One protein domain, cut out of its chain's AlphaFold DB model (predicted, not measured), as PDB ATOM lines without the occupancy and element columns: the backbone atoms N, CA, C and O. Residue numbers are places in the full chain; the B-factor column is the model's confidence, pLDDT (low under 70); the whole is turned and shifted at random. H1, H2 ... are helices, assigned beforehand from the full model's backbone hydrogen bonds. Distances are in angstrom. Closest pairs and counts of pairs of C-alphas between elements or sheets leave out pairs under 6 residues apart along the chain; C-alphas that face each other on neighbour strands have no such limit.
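Overview. This is residues 130 to 245 of the 744 residues of an uncharacterized protein of Verrucomicrobia bacterium (UniProt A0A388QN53). A core helix, H4, is wrapped on three sides by H1, H2 and H7, with H2 and H7 on opposite sides of it, while H5 lies across one end of H4 and H3 makes a corner at the other. H6 packs side by side with H1, and two loops stick out, residues 172 to 177 and residues 204 to 209. The printed part has 116 residues with seven named helices, H1 to H7 in chain order, and no named strand; the class is all helix. It is compact, with a radius of gyration of the C-alphas of 14.9 A and spans of 44 by 32 by 24 A.

Along the chain. The longest helices by residues are H1, residues 133 to 149, 24.6 A from first to last C-alpha, and H2, residues 152 to 168, 24.2 A. C-alpha 133 is at (-24.048, 5.681, -8.920). H4, residues 186 to 200, is 20.8 A long and begins with C-alpha 186 at (-30.562, 5.932, -2.655). The shorter helices are H3, residues 177 to 183; H5, residues 212 to 220; H6, residues 225 to 232; and H7, residues 236 to 243, ending with C-alpha 243 at (-34.494, 4.402, 13.542).

Arrangement. H1 touches the hub, H4, with residues 135 to 139 alone, at a shallow tilt of 25 degrees, the same way; the closest C-alphas, of Leu 136 and Leu 187, are 5.2 A apart. H1 and H2 form a helical hairpin and only just touch, with 3 pairs of C-alphas within 8 A, the closest being Arg 146 and Trp 152 at 6.1 A. H1 touches H6 at a shallow tilt of 15 degrees, opposite ways, the C-alphas of His 144 and Asp 230 being closest at 5.9 A. H2 touches H4 at a steep tilt of 54 degrees, closest at the C-alphas of Leu 156 and Ala 195, 6.0 A. H7 touches H4 at a shallow tilt of 28 degrees, closest at the C-alphas of Val 190 and Ala 236, 4.8 A. H5 is about perpendicular to H4 at 84 degrees and touches it, closest at the C-alphas of Ala 199 and Gly 212, 5.3 A. H3 and H4 only just touch, with 3 pairs of C-alphas within 8 A, and only at the corner, closest at the C-alphas of Ala 183 and Ala 189, 5.3 A. H2 and H7 are apart. Every O i to N i+4 pair is within hydrogen-bond range in H1, H3, H4, H5, H6 and H7; in H2 it is 11 of 13.

Size, cuts and confidence. The C-alphas of Pro 174 and Glu 223 are the two farthest apart, 46.6 A. The printed part has no cut. The link from H4 to H5, 11 residues, is long. Mean pLDDT of the printed part is 87.6; residues 203 to 208 are under 70.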
ATOM      1  N   ARG A 130     -26.506  12.791  -6.946       91.50
ATOM      2  CA  ARG A 130     -27.575  11.793  -6.778       91.50
ATOM      3  C   ARG A 130     -27.897  10.987  -8.043       91.50
ATOM      4  O   ARG A 130     -28.362   9.857  -7.960       91.50
ATOM      5  N   ARG A 131     -27.583  11.521  -9.229       90.38
ATOM      6  CA  ARG A 131     -27.702  10.804 -10.516       90.38
ATOM      7  C   ARG A 131     -26.482   9.942 -10.857       90.38
ATOM      8  O   ARG A 131     -26.506   9.248 -11.869       90.38
ATOM      9  N   ASN A 132     -25.411  10.003 -10.064       92.62
ATOM     10  CA  ASN A 132     -24.163   9.297 -10.323       92.62
ATOM     11  C   ASN A 132     -23.997   8.110  -9.350       92.62
ATOM     12  O   ASN A 132     -23.651   8.330  -8.188       92.62
ATOM     13  N   PRO A 133     -24.158   6.848  -9.800       92.12
ATOM     14  CA  PRO A 133     -24.048   5.681  -8.920       92.12
ATOM     15  C   PRO A 133     -22.654   5.526  -8.295       92.12
ATOM     16  O   PRO A 133     -22.533   4.956  -7.211       92.12
ATOM     17  N   ALA A 134     -21.605   6.090  -8.909       94.31
ATOM     18  CA  ALA A 134     -20.267   6.081  -8.325       94.31
ATOM     19  C   ALA A 134     -20.210   6.845  -6.991       94.31
ATOM     20  O   ALA A 134     -19.440   6.459  -6.123       94.31
ATOM     21  N   LYS A 135     -21.050   7.872  -6.779       94.69
ATOM     22  CA  LYS A 135     -21.101   8.613  -5.504       94.69
ATOM     23  C   LYS A 135     -21.633   7.752  -4.357       94.69
ATOM     24  O   LYS A 135     -21.085   7.816  -3.261       94.69
ATOM     25  N   LEU A 136     -22.634   6.905  -4.619       94.50
ATOM     26  CA  LEU A 136     -23.119   5.924  -3.641       94.50
ATOM     27  C   LEU A 136     -22.056   4.851  -3.373       94.50
ATOM     28  O   LEU A 136     -21.781   4.550  -2.217       94.50
ATOM     29  N   ALA A 137     -21.400   4.336  -4.417       94.06
ATOM     30  CA  ALA A 137     -20.300   3.386  -4.250       94.06
ATOM     31  C   ALA A 137     -19.139   3.972  -3.415       94.06
ATOM     32  O   ALA A 137     -18.621   3.284  -2.539       94.06
ATOM     33  N   THR A 138     -18.774   5.246  -3.623       94.38
ATOM     34  CA  THR A 138     -17.785   5.955  -2.790       94.38
ATOM     35  C   THR A 138     -18.239   6.047  -1.335       94.38
ATOM     36  O   THR A 138     -17.467   5.693  -0.452       94.38
ATOM     37  N   LEU A 139     -19.486   6.461  -1.075       95.06
ATOM     38  CA  LEU A 139     -20.021   6.559   0.288       95.06
ATOM     39  C   LEU A 139     -19.989   5.205   1.015       95.06
ATOM     40  O   LEU A 139     -19.574   5.135   2.171       95.06
ATOM     41  N   LEU A 140     -20.390   4.123   0.343       94.94
ATOM     42  CA  LEU A 140     -20.380   2.774   0.917       94.94
ATOM     43  C   LEU A 140     -18.953   2.261   1.174       94.94
ATOM     44  O   LEU A 140     -18.700   1.688   2.232       94.94
ATOM     45  N   ALA A 141     -18.010   2.516   0.262       93.31
ATOM     46  CA  ALA A 141     -16.601   2.163   0.448       93.31
ATOM     47  C   ALA A 141     -15.960   2.935   1.617       93.31
ATOM     48  O   ALA A 141     -15.301   2.330   2.467       93.31
ATOM     49  N   ASP A 142     -16.210   4.247   1.709       92.31
ATOM     50  CA  ASP A 142     -15.757   5.080   2.826       92.31
ATOM     51  C   ASP A 142     -16.367   4.613   4.156       92.31
ATOM     52  O   ASP A 142     -15.674   4.624   5.175       92.31
ATOM     53  N   THR A 143     -17.627   4.162   4.147       91.94
ATOM     54  CA  THR A 143     -18.323   3.644   5.337       91.94
ATOM     55  C   THR A 143     -17.748   2.311   5.809       91.94
ATOM     56  O   THR A 143     -17.445   2.178   6.992       91.94
ATOM     57  N   HIS A 144     -17.517   1.352   4.906       92.06
ATOM     58  CA  HIS A 144     -16.825   0.098   5.232       92.06
ATOM     59  C   HIS A 144     -15.435   0.376   5.835       92.06
ATOM     60  O   HIS A 144     -15.061  -0.221   6.842       92.06
ATOM     61  N   ALA A 145     -14.694   1.358   5.303       91.31
ATOM     62  CA  ALA A 145     -13.429   1.780   5.907       91.31
ATOM     63  C   ALA A 145     -13.603   2.345   7.335       91.31
ATOM     64  O   ALA A 145     -12.768   2.056   8.192       91.31
ATOM     65  N   ARG A 146     -14.693   3.079   7.631       90.50
ATOM     66  CA  ARG A 146     -14.995   3.558   8.998       90.50
ATOM     67  C   ARG A 146     -15.306   2.430   9.980       90.50
ATOM     68  O   ARG A 146     -14.936   2.544  11.144       90.50
ATOM     69  N   VAL A 147     -15.961   1.356   9.528       88.81
ATOM     70  CA  VAL A 147     -16.219   0.167  10.364       88.81
ATOM     71  C   VAL A 147     -14.904  -0.453  10.847       88.81
ATOM     72  O   VAL A 147     -14.837  -0.935  11.974       88.81
ATOM     73  N   LEU A 148     -13.850  -0.389  10.027       88.00
ATOM     74  CA  LEU A 148     -12.536  -0.953  10.338       88.00
ATOM     75  C   LEU A 148     -11.617   0.009  11.113       88.00
ATOM     76  O   LEU A 148     -10.918  -0.435  12.020       88.00
ATOM     77  N   ASP A 149     -11.591   1.304  10.771       88.44
ATOM     78  CA  ASP A 149     -10.674   2.280  11.395       88.44
ATOM     79  C   ASP A 149     -11.290   3.137  12.515       88.44
ATOM     80  O   ASP A 149     -10.573   3.842  13.227       88.44
ATOM     81  N   GLY A 150     -12.608   3.065  12.710       87.19
ATOM     82  CA  GLY A 150     -13.320   3.720  13.805       87.19
ATOM     83  C   GLY A 150     -13.351   5.251  13.745       87.19
ATOM     84  O   GLY A 150     -13.654   5.873  14.766       87.19
ATOM     85  N   ARG A 151     -13.044   5.882  12.599       90.00
ATOM     86  CA  ARG A 151     -13.037   7.355  12.415       90.00
ATOM     87  C   ARG A 151     -14.445   7.908  12.134       90.00
ATOM     88  O   ARG A 151     -14.705   8.559  11.119       90.00
ATOM     89  N   TRP A 152     -15.383   7.603  13.029       90.88
ATOM     90  CA  TRP A 152     -16.808   7.920  12.898       90.88
ATOM     91  C   TRP A 152     -17.125   9.419  13.000       90.88
ATOM     92  O   TRP A 152     -18.035   9.901  12.326       90.88
ATOM     93  N   GLU A 153     -16.369  10.169  13.801       91.25
ATOM     94  CA  GLU A 153     -16.504  11.618  13.977       91.25
ATOM     95  C   GLU A 153     -16.225  12.356  12.659       91.25
ATOM     96  O   GLU A 153     -16.975  13.253  12.277       91.25
ATOM     97  N   GLU A 154     -15.187  11.935  11.930       90.69
ATOM     98  CA  GLU A 154     -14.804  12.503  10.633       90.69
ATOM     99  C   GLU A 154     -15.838  12.178   9.546       90.69
ATOM    100  O   GLU A 154     -16.219  13.051   8.766       90.69
ATOM    101  N   HIS A 155     -16.372  10.951   9.530       93.06
ATOM    102  CA  HIS A 155     -17.466  10.573   8.623       93.06
ATOM    103  C   HIS A 155     -18.715  11.420   8.861       93.06
ATOM    104  O   HIS A 155     -19.293  11.969   7.922       93.06
ATOM    105  N   LEU A 156     -19.096  11.598  10.128       92.19
ATOM    106  CA  LEU A 156     -20.233  12.426  10.516       92.19
ATOM    107  C   LEU A 156     -20.007  13.910  10.173       92.19
ATOM    108  O   LEU A 156     -20.947  14.588   9.749       92.19
ATOM    109  N   ALA A 157     -18.770  14.403  10.295       91.31
ATOM    110  CA  ALA A 157     -18.382  15.754   9.889       91.31
ATOM    111  C   ALA A 157     -18.462  15.975   8.366       91.31
ATOM    112  O   ALA A 157     -18.778  17.085   7.944       91.31
ATOM    113  N   ARG A 158     -18.258  14.936   7.541       93.31
ATOM    114  CA  ARG A 158     -18.462  14.991   6.078       93.31
ATOM    115  C   ARG A 158     -19.930  14.828   5.669       93.31
ATOM    116  O   ARG A 158     -20.370  15.456   4.706       93.31
ATOM    117  N   LEU A 159     -20.700  14.009   6.393       94.81
ATOM    118  CA  LEU A 159     -22.132  13.788   6.144       94.81
ATOM    119  C   LEU A 159     -22.973  15.036   6.445       94.81
ATOM    120  O   LEU A 159     -23.774  15.458   5.611       94.81
ATOM    121  N   ARG A 160     -22.802  15.638   7.630       93.88
ATOM    122  CA  ARG A 160     -23.696  16.699   8.128       93.88
ATOM    123  C   ARG A 160     -23.807  17.929   7.205       93.88
ATOM    124  O   ARG A 160     -24.945  18.316   6.937       93.88
ATOM    125  N   PRO A 161     -22.717  18.540   6.692       93.06
ATOM    126  CA  PRO A 161     -22.821  19.719   5.831       93.06
ATOM    127  C   PRO A 161     -23.506  19.391   4.500       93.06
ATOM    128  O   PRO A 161     -24.460  20.062   4.122       93.06
ATOM    129  N   GLY A 162     -23.114  18.289   3.851       93.56
ATOM    130  CA  GLY A 162     -23.708  17.866   2.582       93.56
ATOM    131  C   GLY A 162     -25.208  17.568   2.678       93.56
ATOM    132  O   GLY A 162     -25.984  17.966   1.808       93.56
ATOM    133  N   LEU A 163     -25.642  16.905   3.758       94.94
ATOM    134  CA  LEU A 163     -27.063  16.666   4.027       94.94
ATOM    135  C   LEU A 163     -27.813  17.978   4.305       94.94
ATOM    136  O   LEU A 163     -28.935  18.154   3.829       94.94
ATOM    137  N   LYS A 164     -27.198  18.917   5.037       92.94
ATOM    138  CA  LYS A 164     -27.770  20.242   5.324       92.94
ATOM    139  C   LYS A 164     -27.981  21.061   4.047       92.94
ATOM    140  O   LYS A 164     -29.056  21.650   3.894       92.94
ATOM    141  N   ASP A 165     -27.015  21.036   3.131       92.12
ATOM    142  CA  ASP A 165     -27.072  21.717   1.833       92.12
ATOM    143  C   ASP A 165     -28.118  21.085   0.903       92.12
ATOM    144  O   ASP A 165     -28.931  21.795   0.306       92.12
ATOM    145  N   ALA A 166     -28.192  19.751   0.834       91.69
ATOM    146  CA  ALA A 166     -29.228  19.062   0.061       91.69
ATOM    147  C   ALA A 166     -30.642  19.327   0.601       91.69
ATOM    148  O   ALA A 166     -31.566  19.554  -0.185       91.69
ATOM    149  N   LEU A 167     -30.810  19.384   1.928       88.81
ATOM    150  CA  LEU A 167     -32.059  19.822   2.554       88.81
ATOM    151  C   LEU A 167     -32.356  21.310   2.294       88.81
ATOM    152  O   LEU A 167     -33.522  21.690   2.294       88.81
ATOM    153  N   ALA A 168     -31.337  22.154   2.093       86.94
ATOM    154  CA  ALA A 168     -31.500  23.590   1.831       86.94
ATOM    155  C   ALA A 168     -31.868  23.883   0.372       86.94
ATOM    156  O   ALA A 168     -32.576  24.847   0.090       86.94
ATOM    157  N   ALA A 169     -31.438  23.022  -0.553       85.06
ATOM    158  CA  ALA A 169     -31.826  23.077  -1.958       85.06
ATOM    159  C   ALA A 169     -33.298  22.677  -2.204       85.06
ATOM    160  O   ALA A 169     -33.833  22.940  -3.286       85.06
ATOM    161  N   ILE A 170     -33.973  22.048  -1.231       84.81
ATOM    162  CA  ILE A 170     -35.407  21.749  -1.321       84.81
ATOM    163  C   ILE A 170     -36.225  23.027  -1.114       84.81
ATOM    164  O   ILE A 170     -36.134  23.695  -0.086       84.81
ATOM    165  N   LYS A 171     -37.111  23.326  -2.070       78.56
ATOM    166  CA  LYS A 171     -38.153  24.345  -1.889       78.56
ATOM    167  C   LYS A 171     -39.130  23.910  -0.798       78.56
ATOM    168  O   LYS A 171     -39.579  22.767  -0.807       78.56
ATOM    169  N   ALA A 172     -39.511  24.842   0.074       71.44
ATOM    170  CA  ALA A 172     -40.580  24.621   1.039       71.44
ATOM    171  C   ALA A 172     -41.868  24.178   0.318       71.44
ATOM    172  O   ALA A 172     -42.352  24.857  -0.588       71.44
ATOM    173  N   ASP A 173     -42.397  23.029   0.729       79.06
ATOM    174  CA  ASP A 173     -43.594  22.396   0.185       79.06
ATOM    175  C   ASP A 173     -44.478  21.977   1.369       79.06
ATOM    176  O   ASP A 173     -44.076  21.072   2.107       79.06
ATOM    177  N   PRO A 174     -45.656  22.603   1.573       75.44
ATOM    178  CA  PRO A 174     -46.551  22.269   2.679       75.44
ATOM    179  C   PRO A 174     -46.957  20.792   2.712       75.44
ATOM    180  O   PRO A 174     -47.148  20.240   3.789       75.44
ATOM    181  N   ALA A 175     -47.046  20.141   1.546       79.44
ATOM    182  CA  ALA A 175     -47.431  18.737   1.439       79.44
ATOM    183  C   ALA A 175     -46.255  17.762   1.641       79.44
ATOM    184  O   ALA A 175     -46.464  16.547   1.604       79.44
ATOM    185  N   GLY A 176     -45.018  18.255   1.781       83.06
ATOM    186  CA  GLY A 176     -43.818  17.443   2.003       83.06
ATOM    187  C   GLY A 176     -43.423  16.491   0.865       83.06
ATOM    188  O   GLY A 176     -42.640  15.574   1.096       83.06
ATOM    189  N   LYS A 177     -43.915  16.672  -0.366       86.00
ATOM    190  CA  LYS A 177     -43.568  15.810  -1.513       86.00
ATOM    191  C   LYS A 177     -42.112  15.991  -1.934       86.00
ATOM    192  O   LYS A 177     -41.443  15.017  -2.263       86.00
ATOM    193  N   ALA A 178     -41.609  17.226  -1.915       86.12
ATOM    194  CA  ALA A 178     -40.209  17.511  -2.234       86.12
ATOM    195  C   ALA A 178     -39.201  16.885  -1.237       86.12
ATOM    196  O   ALA A 178     -38.276  16.216  -1.706       86.12
ATOM    197  N   PRO A 179     -39.354  17.023   0.102       85.75
ATOM    198  CA  PRO A 179     -38.493  16.319   1.055       85.75
ATOM    199  C   PRO A 179     -38.656  14.792   0.994       85.75
ATOM    200  O   PRO A 179     -37.654  14.083   0.977       85.75
ATOM    201  N   GLU A 180     -39.877  14.268   0.853       85.62
ATOM    202  CA  GLU A 180     -40.107  12.830   0.653       85.62
ATOM    203  C   GLU A 180     -39.375  12.280  -0.586       85.62
ATOM    204  O   GLU A 180     -38.750  11.222  -0.521       85.62
ATOM    205  N   ALA A 181     -39.417  12.996  -1.714       88.31
ATOM    206  CA  ALA A 181     -38.717  12.596  -2.931       88.31
ATOM    207  C   ALA A 181     -37.185  12.597  -2.768       88.31
ATOM    208  O   ALA A 181     -36.511  11.839  -3.461       88.31
ATOM    209  N   LEU A 182     -36.636  13.408  -1.853       90.50
ATOM    210  CA  LEU A 182     -35.223  13.336  -1.473       90.50
ATOM    211  C   LEU A 182     -34.939  12.123  -0.572       90.50
ATOM    212  O   LEU A 182     -33.953  11.438  -0.805       90.50
ATOM    213  N   ALA A 183     -35.807  11.802   0.395       88.50
ATOM    214  CA  ALA A 183     -35.647  10.607   1.236       88.50
ATOM    215  C   ALA A 183     -35.723   9.282   0.459       88.50
ATOM    216  O   ALA A 183     -35.178   8.283   0.907       88.50
ATOM    217  N   ARG A 184     -36.375   9.253  -0.709       90.00
ATOM    218  CA  ARG A 184     -36.417   8.067  -1.587       90.00
ATOM    219  C   ARG A 184     -35.180   7.907  -2.483       90.00
ATOM    220  O   ARG A 184     -35.083   6.921  -3.209       90.00
ATOM    221  N   ASP A 185     -34.268   8.876  -2.491       94.31
ATOM    222  CA  ASP A 185     -33.054   8.834  -3.303       94.31
ATOM    223  C   ASP A 185     -31.988   7.939  -2.646       94.31
ATOM    224  O   ASP A 185     -31.619   8.221  -1.508       94.31
ATOM    225  N   PRO A 186     -31.450   6.898  -3.311       94.62
ATOM    226  CA  PRO A 186     -30.562   5.932  -2.655       94.62
ATOM    227  C   PRO A 186     -29.300   6.536  -2.030       94.62
ATOM    228  O   PRO A 186     -28.881   6.096  -0.961       94.62
ATOM    229  N   LEU A 187     -28.698   7.554  -2.661       96.25
ATOM    230  CA  LEU A 187     -27.507   8.211  -2.118       96.25
ATOM    231  C   LEU A 187     -27.863   8.999  -0.855       96.25
ATOM    232  O   LEU A 187     -27.182   8.874   0.163       96.25
ATOM    233  N   PHE A 188     -28.937   9.790  -0.912       95.88
ATOM    234  CA  PHE A 188     -29.374  10.574   0.240       95.88
ATOM    235  C   PHE A 188     -29.896   9.692   1.379       95.88
ATOM    236  O   PHE A 188     -29.528   9.933   2.522       95.88
ATOM    237  N   ALA A 189     -30.702   8.667   1.087       94.88
ATOM    238  CA  ALA A 189     -31.284   7.762   2.078       94.88
ATOM    239  C   ALA A 189     -30.201   7.069   2.915       94.88
ATOM    240  O   ALA A 189     -30.233   7.140   4.142       94.88
ATOM    241  N   VAL A 190     -29.186   6.490   2.258       96.56
ATOM    242  CA  VAL A 190     -28.037   5.874   2.940       96.56
ATOM    243  C   VAL A 190     -27.287   6.912   3.779       96.56
ATOM    244  O   VAL A 190     -27.094   6.696   4.973       96.56
ATOM    245  N   GLY A 191     -26.915   8.064   3.210       96.06
ATOM    246  CA  GLY A 191     -26.176   9.099   3.947       96.06
ATOM    247  C   GLY A 191     -26.938   9.663   5.154       96.06
ATOM    248  O   GLY A 191     -26.362   9.844   6.226       96.06
ATOM    249  N   ALA A 192     -28.242   9.897   5.003       95.62
ATOM    250  CA  ALA A 192     -29.134  10.364   6.059       95.62
ATOM    251  C   ALA A 192     -29.292   9.323   7.174       95.62
ATOM    252  O   ALA A 192     -29.151   9.660   8.351       95.62
ATOM    253  N   ALA A 193     -29.549   8.063   6.813       95.44
ATOM    254  CA  ALA A 193     -29.703   6.968   7.761       95.44
ATOM    255  C   ALA A 193     -28.409   6.704   8.548       95.44
ATOM    256  O   ALA A 193     -28.453   6.617   9.775       95.44
ATOM    257  N   GLN A 194     -27.250   6.699   7.877       95.38
ATOM    258  CA  GLN A 194     -25.942   6.623   8.535       95.38
ATOM    259  C   GLN A 194     -25.725   7.792   9.505       95.38
ATOM    260  O   GLN A 194     -25.361   7.572  10.659       95.38
ATOM    261  N   ALA A 195     -25.978   9.036   9.078       94.56
ATOM    262  CA  ALA A 195     -25.800  10.214   9.929       94.56
ATOM    263  C   ALA A 195     -26.684  10.163  11.185       94.56
ATOM    264  O   ALA A 195     -26.207  10.472  12.280       94.56
ATOM    265  N   MET A 196     -27.945   9.739  11.039       93.12
ATOM    266  CA  MET A 196     -28.869   9.556  12.160       93.12
ATOM    267  C   MET A 196     -28.422   8.422  13.087       93.12
ATOM    268  O   MET A 196     -28.380   8.636  14.295       93.12
ATOM    269  N   LEU A 197     -28.040   7.254  12.556       93.19
ATOM    270  CA  LEU A 197     -27.597   6.107  13.356       93.19
ATOM    271  C   LEU A 197     -26.329   6.425  14.160       93.19
ATOM    272  O   LEU A 197     -26.283   6.166  15.361       93.19
ATOM    273  N   ILE A 198     -25.332   7.053  13.529       91.50
ATOM    274  CA  ILE A 198     -24.095   7.491  14.193       91.50
ATOM    275  C   ILE A 198     -24.395   8.549  15.262       91.50
ATOM    276  O   ILE A 198     -23.787   8.523  16.327       91.50
ATOM    277  N   ALA A 199     -25.340   9.464  15.022       86.75
ATOM    278  CA  ALA A 199     -25.730  10.461  16.017       86.75
ATOM    279  C   ALA A 199     -26.557   9.872  17.179       86.75
ATOM    280  O   ALA A 199     -26.405  10.335  18.307       86.75
ATOM    281  N   GLN A 200     -27.413   8.875  16.925       83.19
ATOM    282  CA  GLN A 200     -28.286   8.258  17.936       83.19
ATOM    283  C   GLN A 200     -27.633   7.114  18.718       83.19
ATOM    284  O   GLN A 200     -28.129   6.772  19.780       83.19
ATOM    285  N   SER A 201     -26.500   6.571  18.268       81.94
ATOM    286  CA  SER A 201     -25.762   5.519  18.987       81.94
ATOM    287  C   SER A 201     -25.055   6.006  20.265       81.94
ATOM    288  O   SER A 201     -24.193   5.309  20.792       81.94
ATOM    289  N   GLY A 202     -25.358   7.208  20.766       78.06
ATOM    290  CA  GLY A 202     -24.902   7.633  22.092       78.06
ATOM    291  C   GLY A 202     -25.415   6.676  23.172       78.06
ATOM    292  O   GLY A 202     -26.395   5.969  22.959       78.06
ATOM    293  N   SER A 203     -24.737   6.631  24.315       69.31
ATOM    294  CA  SER A 203     -25.183   5.825  25.456       69.31
ATOM    295  C   SER A 203     -25.079   6.627  26.739       69.31
ATOM    296  O   SER A 203     -24.103   7.356  26.952       69.31
ATOM    297  N   THR A 204     -26.088   6.473  27.588       63.88
ATOM    298  CA  THR A 204     -26.136   7.028  28.943       63.88
ATOM    299  C   THR A 204     -25.951   5.954  30.017       63.88
ATOM    300  O   THR A 204     -25.928   6.277  31.202       63.88
ATOM    301  N   ALA A 205     -25.765   4.691  29.622       54.06
ATOM    302  CA  ALA A 205     -25.612   3.564  30.530       54.06
ATOM    303  C   ALA A 205     -24.311   3.629  31.359       54.06
ATOM    304  O   ALA A 205     -23.193   3.614  30.832       54.06
ATOM    305  N   GLY A 206     -24.466   3.617  32.686       50.16
ATOM    306  CA  GLY A 206     -23.374   3.681  33.660       50.16
ATOM    307  C   GLY A 206     -23.015   5.111  34.079       50.16
ATOM    308  O   GLY A 206     -23.781   6.048  33.893       50.16
ATOM    309  N   PHE A 207     -21.829   5.290  34.665       39.62
ATOM    310  CA  PHE A 207     -21.376   6.588  35.192       39.62
ATOM    311  C   PHE A 207     -20.791   7.543  34.128       39.62
ATOM    312  O   PHE A 207     -20.288   8.608  34.477       39.62
ATOM    313  N   THR A 208     -20.803   7.178  32.839       51.34
ATOM    314  CA  THR A 208     -20.168   7.963  31.761       51.34
ATOM    315  C   THR A 208     -21.047   8.051  30.519       51.34
ATOM    316  O   THR A 208     -21.308   7.033  29.879       51.34
ATOM    317  N   THR A 209     -21.424   9.266  30.121       71.69
ATOM    318  CA  THR A 209     -22.118   9.526  28.850       71.69
ATOM    319  C   THR A 209     -21.162   9.380  27.667       71.69
ATOM    320  O   THR A 209     -20.167  10.104  27.601       71.69
ATOM    321  N   ARG A 210     -21.472   8.495  26.715       77.00
ATOM    322  CA  ARG A 210     -20.657   8.260  25.511       77.00
ATOM    323  C   ARG A 210     -21.274   8.888  24.276       77.00
ATOM    324  O   ARG A 210     -22.493   8.880  24.094       77.00
ATOM    325  N   THR A 211     -20.419   9.381  23.388       80.69
ATOM    326  CA  THR A 211     -20.869   9.880  22.081       80.69
ATOM    327  C   THR A 211     -21.199   8.717  21.139       80.69
ATOM    328  O   THR A 211     -20.633   7.633  21.249       80.69
ATOM    329  N   GLY A 212     -22.094   8.921  20.170       82.19
ATOM    330  CA  GLY A 212     -22.434   7.860  19.214       82.19
ATOM    331  C   GLY A 212     -21.263   7.326  18.366       82.19
ATOM    332  O   GLY A 212     -21.140   6.106  18.241       82.19
ATOM    333  N   PRO A 213     -20.345   8.179  17.867       85.75
ATOM    334  CA  PRO A 213     -19.071   7.753  17.279       85.75
ATOM    335  C   PRO A 213     -18.226   6.834  18.180       85.75
ATOM    336  O   PRO A 213     -17.684   5.831  17.717       85.75
ATOM    337  N   GLU A 214     -18.144   7.145  19.473       85.06
ATOM    338  CA  GLU A 214     -17.412   6.357  20.468       85.06
ATOM    339  C   GLU A 214     -18.075   4.995  20.717       85.06
ATOM    340  O   GLU A 214     -17.400   3.964  20.674       85.06
ATOM    341  N   SER A 215     -19.397   4.964  20.897       85.69
ATOM    342  CA  SER A 215     -20.154   3.718  21.036       85.69
ATOM    343  C   SER A 215     -20.009   2.813  19.814       85.69
ATOM    344  O   SER A 215     -19.750   1.623  19.976       85.69
ATOM    345  N   LEU A 216     -20.122   3.347  18.590       87.12
ATOM    346  CA  LEU A 216     -19.957   2.555  17.364       87.12
ATOM    347  C   LEU A 216     -18.534   2.010  17.205       87.12
ATOM    348  O   LEU A 216     -18.366   0.885  16.737       87.12
ATOM    349  N   ARG A 217     -17.509   2.756  17.635       88.81
ATOM    350  CA  ARG A 217     -16.124   2.262  17.681       88.81
ATOM    351  C   ARG A 217     -15.981   1.069  18.628       88.81
ATOM    352  O   ARG A 217     -15.349   0.085  18.259       88.81
ATOM    353  N   LEU A 218     -16.581   1.138  19.818       84.94
ATOM    354  CA  LEU A 218     -16.569   0.038  20.790       84.94
ATOM    355  C   LEU A 218     -17.400  -1.167  20.314       84.94
ATOM    356  O   LEU A 218     -17.007  -2.308  20.540       84.94
ATOM    357  N   LEU A 219     -18.521  -0.934  19.624       85.00
ATOM    358  CA  LEU A 219     -19.336  -1.995  19.026       85.00
ATOM    359  C   LEU A 219     -18.598  -2.723  17.898       85.00
ATOM    360  O   LEU A 219     -18.628  -3.948  17.853       85.00
ATOM    361  N   ALA A 220     -17.895  -1.998  17.023       84.44
ATOM    362  CA  ALA A 220     -17.143  -2.588  15.913       84.44
ATOM    363  C   ALA A 220     -15.979  -3.499  16.359       84.44
ATOM    364  O   ALA A 220     -15.551  -4.351  15.581       84.44
ATOM    365  N   GLN A 221     -15.504  -3.343  17.603       83.31
ATOM    366  CA  GLN A 221     -14.502  -4.204  18.248       83.31
ATOM    367  C   GLN A 221     -15.094  -5.500  18.837       83.31
ATOM    368  O   GLN A 221     -14.336  -6.380  19.241       83.31
ATOM    369  N   GLY A 222     -16.423  -5.629  18.914       80.06
ATOM    370  CA  GLY A 222     -17.098  -6.825  19.421       80.06
ATOM    371  C   GLY A 222     -17.133  -7.968  18.404       80.06
ATOM    372  O   GLY A 222     -17.348  -7.749  17.209       80.06
ATOM    373  N   GLU A 223     -16.973  -9.205  18.879       74.19
ATOM    374  CA  GLU A 223     -17.027 -10.402  18.033       74.19
ATOM    375  C   GLU A 223     -18.360 -10.497  17.273       74.19
ATOM    376  O   GLU A 223     -19.438 -10.359  17.844       74.19
ATOM    377  N   GLY A 224     -18.292 -10.708  15.955       74.88
ATOM    378  CA  GLY A 224     -19.472 -10.830  15.090       74.88
ATOM    379  C   GLY A 224     -20.234  -9.525  14.804       74.88
ATOM    380  O   GLY A 224     -21.101  -9.531  13.928       74.88
ATOM    381  N   LEU A 225     -19.915  -8.402  15.461       85.75
ATOM    382  CA  LEU A 225     -20.588  -7.119  15.215       85.75
ATOM    383  C   LEU A 225     -20.070  -6.405  13.962       85.75
ATOM    384  O   LEU A 225     -20.855  -5.760  13.273       85.75
ATOM    385  N   THR A 226     -18.785  -6.536  13.624       88.69
ATOM    386  CA  THR A 226     -18.170  -5.851  12.470       88.69
ATOM    387  C   THR A 226     -18.897  -6.168  11.156       88.69
ATOM    388  O   THR A 226     -19.241  -5.258  10.405       88.69
ATOM    389  N   ALA A 227     -19.200  -7.449  10.908       88.44
ATOM    390  CA  ALA A 227     -19.904  -7.899   9.703       88.44
ATOM    391  C   ALA A 227     -21.389  -7.490   9.685       88.44
ATOM    392  O   ALA A 227     -21.933  -7.192   8.625       88.44
ATOM    393  N   PHE A 228     -22.036  -7.449  10.854       91.38
ATOM    394  CA  PHE A 228     -23.406  -6.958  10.988       91.38
ATOM    395  C   PHE A 228     -23.495  -5.450  10.707       91.38
ATOM    396  O   PHE A 228     -24.350  -5.030   9.933       91.38
ATOM    397  N   LEU A 229     -22.599  -4.641  11.287       92.12
ATOM    398  CA  LEU A 229     -22.562  -3.191  11.070       92.12
ATOM    399  C   LEU A 229     -22.265  -2.848   9.607       92.12
ATOM    400  O   LEU A 229     -22.924  -1.983   9.036       92.12
ATOM    401  N   ASP A 230     -21.309  -3.545   8.991       90.62
ATOM    402  CA  ASP A 230     -20.973  -3.385   7.574       90.62
ATOM    403  C   ASP A 230     -22.163  -3.685   6.642       90.62
ATOM    404  O   ASP A 230     -22.384  -2.963   5.670       90.62
ATOM    405  N   GLU A 231     -22.979  -4.694   6.959       91.00
ATOM    406  CA  GLU A 231     -24.195  -4.986   6.194       91.00
ATOM    407  C   GLU A 231     -25.326  -3.984   6.485       91.00
ATOM    408  O   GLU A 231     -25.924  -3.442   5.557       91.00
ATOM    409  N   LEU A 232     -25.579  -3.663   7.758       93.38
ATOM    410  CA  LEU A 232     -26.593  -2.688   8.178       93.38
ATOM    411  C   LEU A 232     -26.387  -1.321   7.510       93.38
ATOM    412  O   LEU A 232     -27.338  -0.721   7.014       93.38
ATOM    413  N   LEU A 233     -25.145  -0.834   7.461       93.50
ATOM    414  CA  LEU A 233     -24.809   0.495   6.943       93.50
ATOM    415  C   LEU A 233     -24.914   0.618   5.408       93.50
ATOM    416  O   LEU A 233     -24.816   1.736   4.886       93.50
ATOM    417  N   ARG A 234     -25.137  -0.497   4.692       92.62
ATOM    418  CA  ARG A 234     -25.468  -0.529   3.253       92.62
ATOM    419  C   ARG A 234     -26.963  -0.382   2.982       92.62
ATOM    420  O   ARG A 234     -27.335   0.196   1.961       92.62
ATOM    421  N   HIS A 235     -27.808  -0.890   3.880       92.88
ATOM    422  CA  HIS A 235     -29.253  -1.015   3.676       92.88
ATOM    423  C   HIS A 235     -30.006   0.109   4.388       92.88
ATOM    424  O   HIS A 235     -30.285   0.054   5.589       92.88
ATOM    425  N   ALA A 236     -30.339   1.162   3.634       93.88
ATOM    426  CA  ALA A 236     -31.082   2.308   4.158       93.88
ATOM    427  C   ALA A 236     -32.435   1.903   4.762       93.88
ATOM    428  O   ALA A 236     -32.812   2.432   5.799       93.88
ATOM    429  N   ASP A 237     -33.131   0.929   4.177       91.94
ATOM    430  CA  ASP A 237     -34.409   0.400   4.661       91.94
ATOM    431  C   ASP A 237     -34.288  -0.348   6.001       91.94
ATOM    432  O   ASP A 237     -35.195  -0.259   6.834       91.94
ATOM    433  N   TRP A 238     -33.165  -1.028   6.263       94.19
ATOM    434  CA  TRP A 238     -32.906  -1.671   7.559       94.19
ATOM    435  C   TRP A 238     -32.673  -0.615   8.640       94.19
ATOM    436  O   TRP A 238     -33.293  -0.666   9.705       94.19
ATOM    437  N   MET A 239     -31.839   0.387   8.343       95.69
ATOM    438  CA  MET A 239     -31.613   1.520   9.241       95.69
ATOM    439  C   MET A 239     -32.892   2.344   9.464       95.69
ATOM    440  O   MET A 239     -33.198   2.660  10.608       95.69
ATOM    441  N   GLU A 240     -33.677   2.650   8.424       93.81
ATOM    442  CA  GLU A 240     -34.975   3.339   8.542       93.81
ATOM    443  C   GLU A 240     -35.952   2.541   9.422       93.81
ATOM    444  O   GLU A 240     -36.601   3.127  10.290       93.81
ATOM    445  N   THR A 241     -36.019   1.211   9.257       93.31
ATOM    446  CA  THR A 241     -36.888   0.327  10.059       93.31
ATOM    447  C   THR A 241     -36.554   0.389  11.550       93.31
ATOM    448  O   THR A 241     -37.466   0.437  12.373       93.31
ATOM    449  N   PHE A 242     -35.265   0.417  11.900       95.88
ATOM    450  CA  PHE A 242     -34.807   0.567  13.282       95.88
ATOM    451  C   PHE A 242     -35.020   1.997  13.801       95.88
ATOM    452  O   PHE A 242     -35.730   2.213  14.781       95.88
ATOM    453  N   LEU A 243     -34.479   3.002  13.106       94.25
ATOM    454  CA  LEU A 243     -34.494   4.402  13.542       94.25
ATOM    455  C   LEU A 243     -35.914   4.965  13.704       94.25
ATOM    456  O   LEU A 243     -36.136   5.775  14.603       94.25
ATOM    457  N   ALA A 244     -36.883   4.538  12.887       91.19
ATOM    458  CA  ALA A 244     -38.281   4.970  13.011       91.19
ATOM    459  C   ALA A 244     -38.950   4.524  14.328       91.19
ATOM    460  O   ALA A 244     -39.958   5.116  14.727       91.19
ATOM    461  N   GLN A 245     -38.388   3.498  14.974       93.06
ATOM    462  CA  GLN A 245     -38.893   2.846  16.186       93.06
ATOM    463  C   GLN A 245     -38.056   3.179  17.430       93.06
ATOM    464  O   GLN A 245     -38.549   3.011  18.542       93.06
TER     465      GLN A 245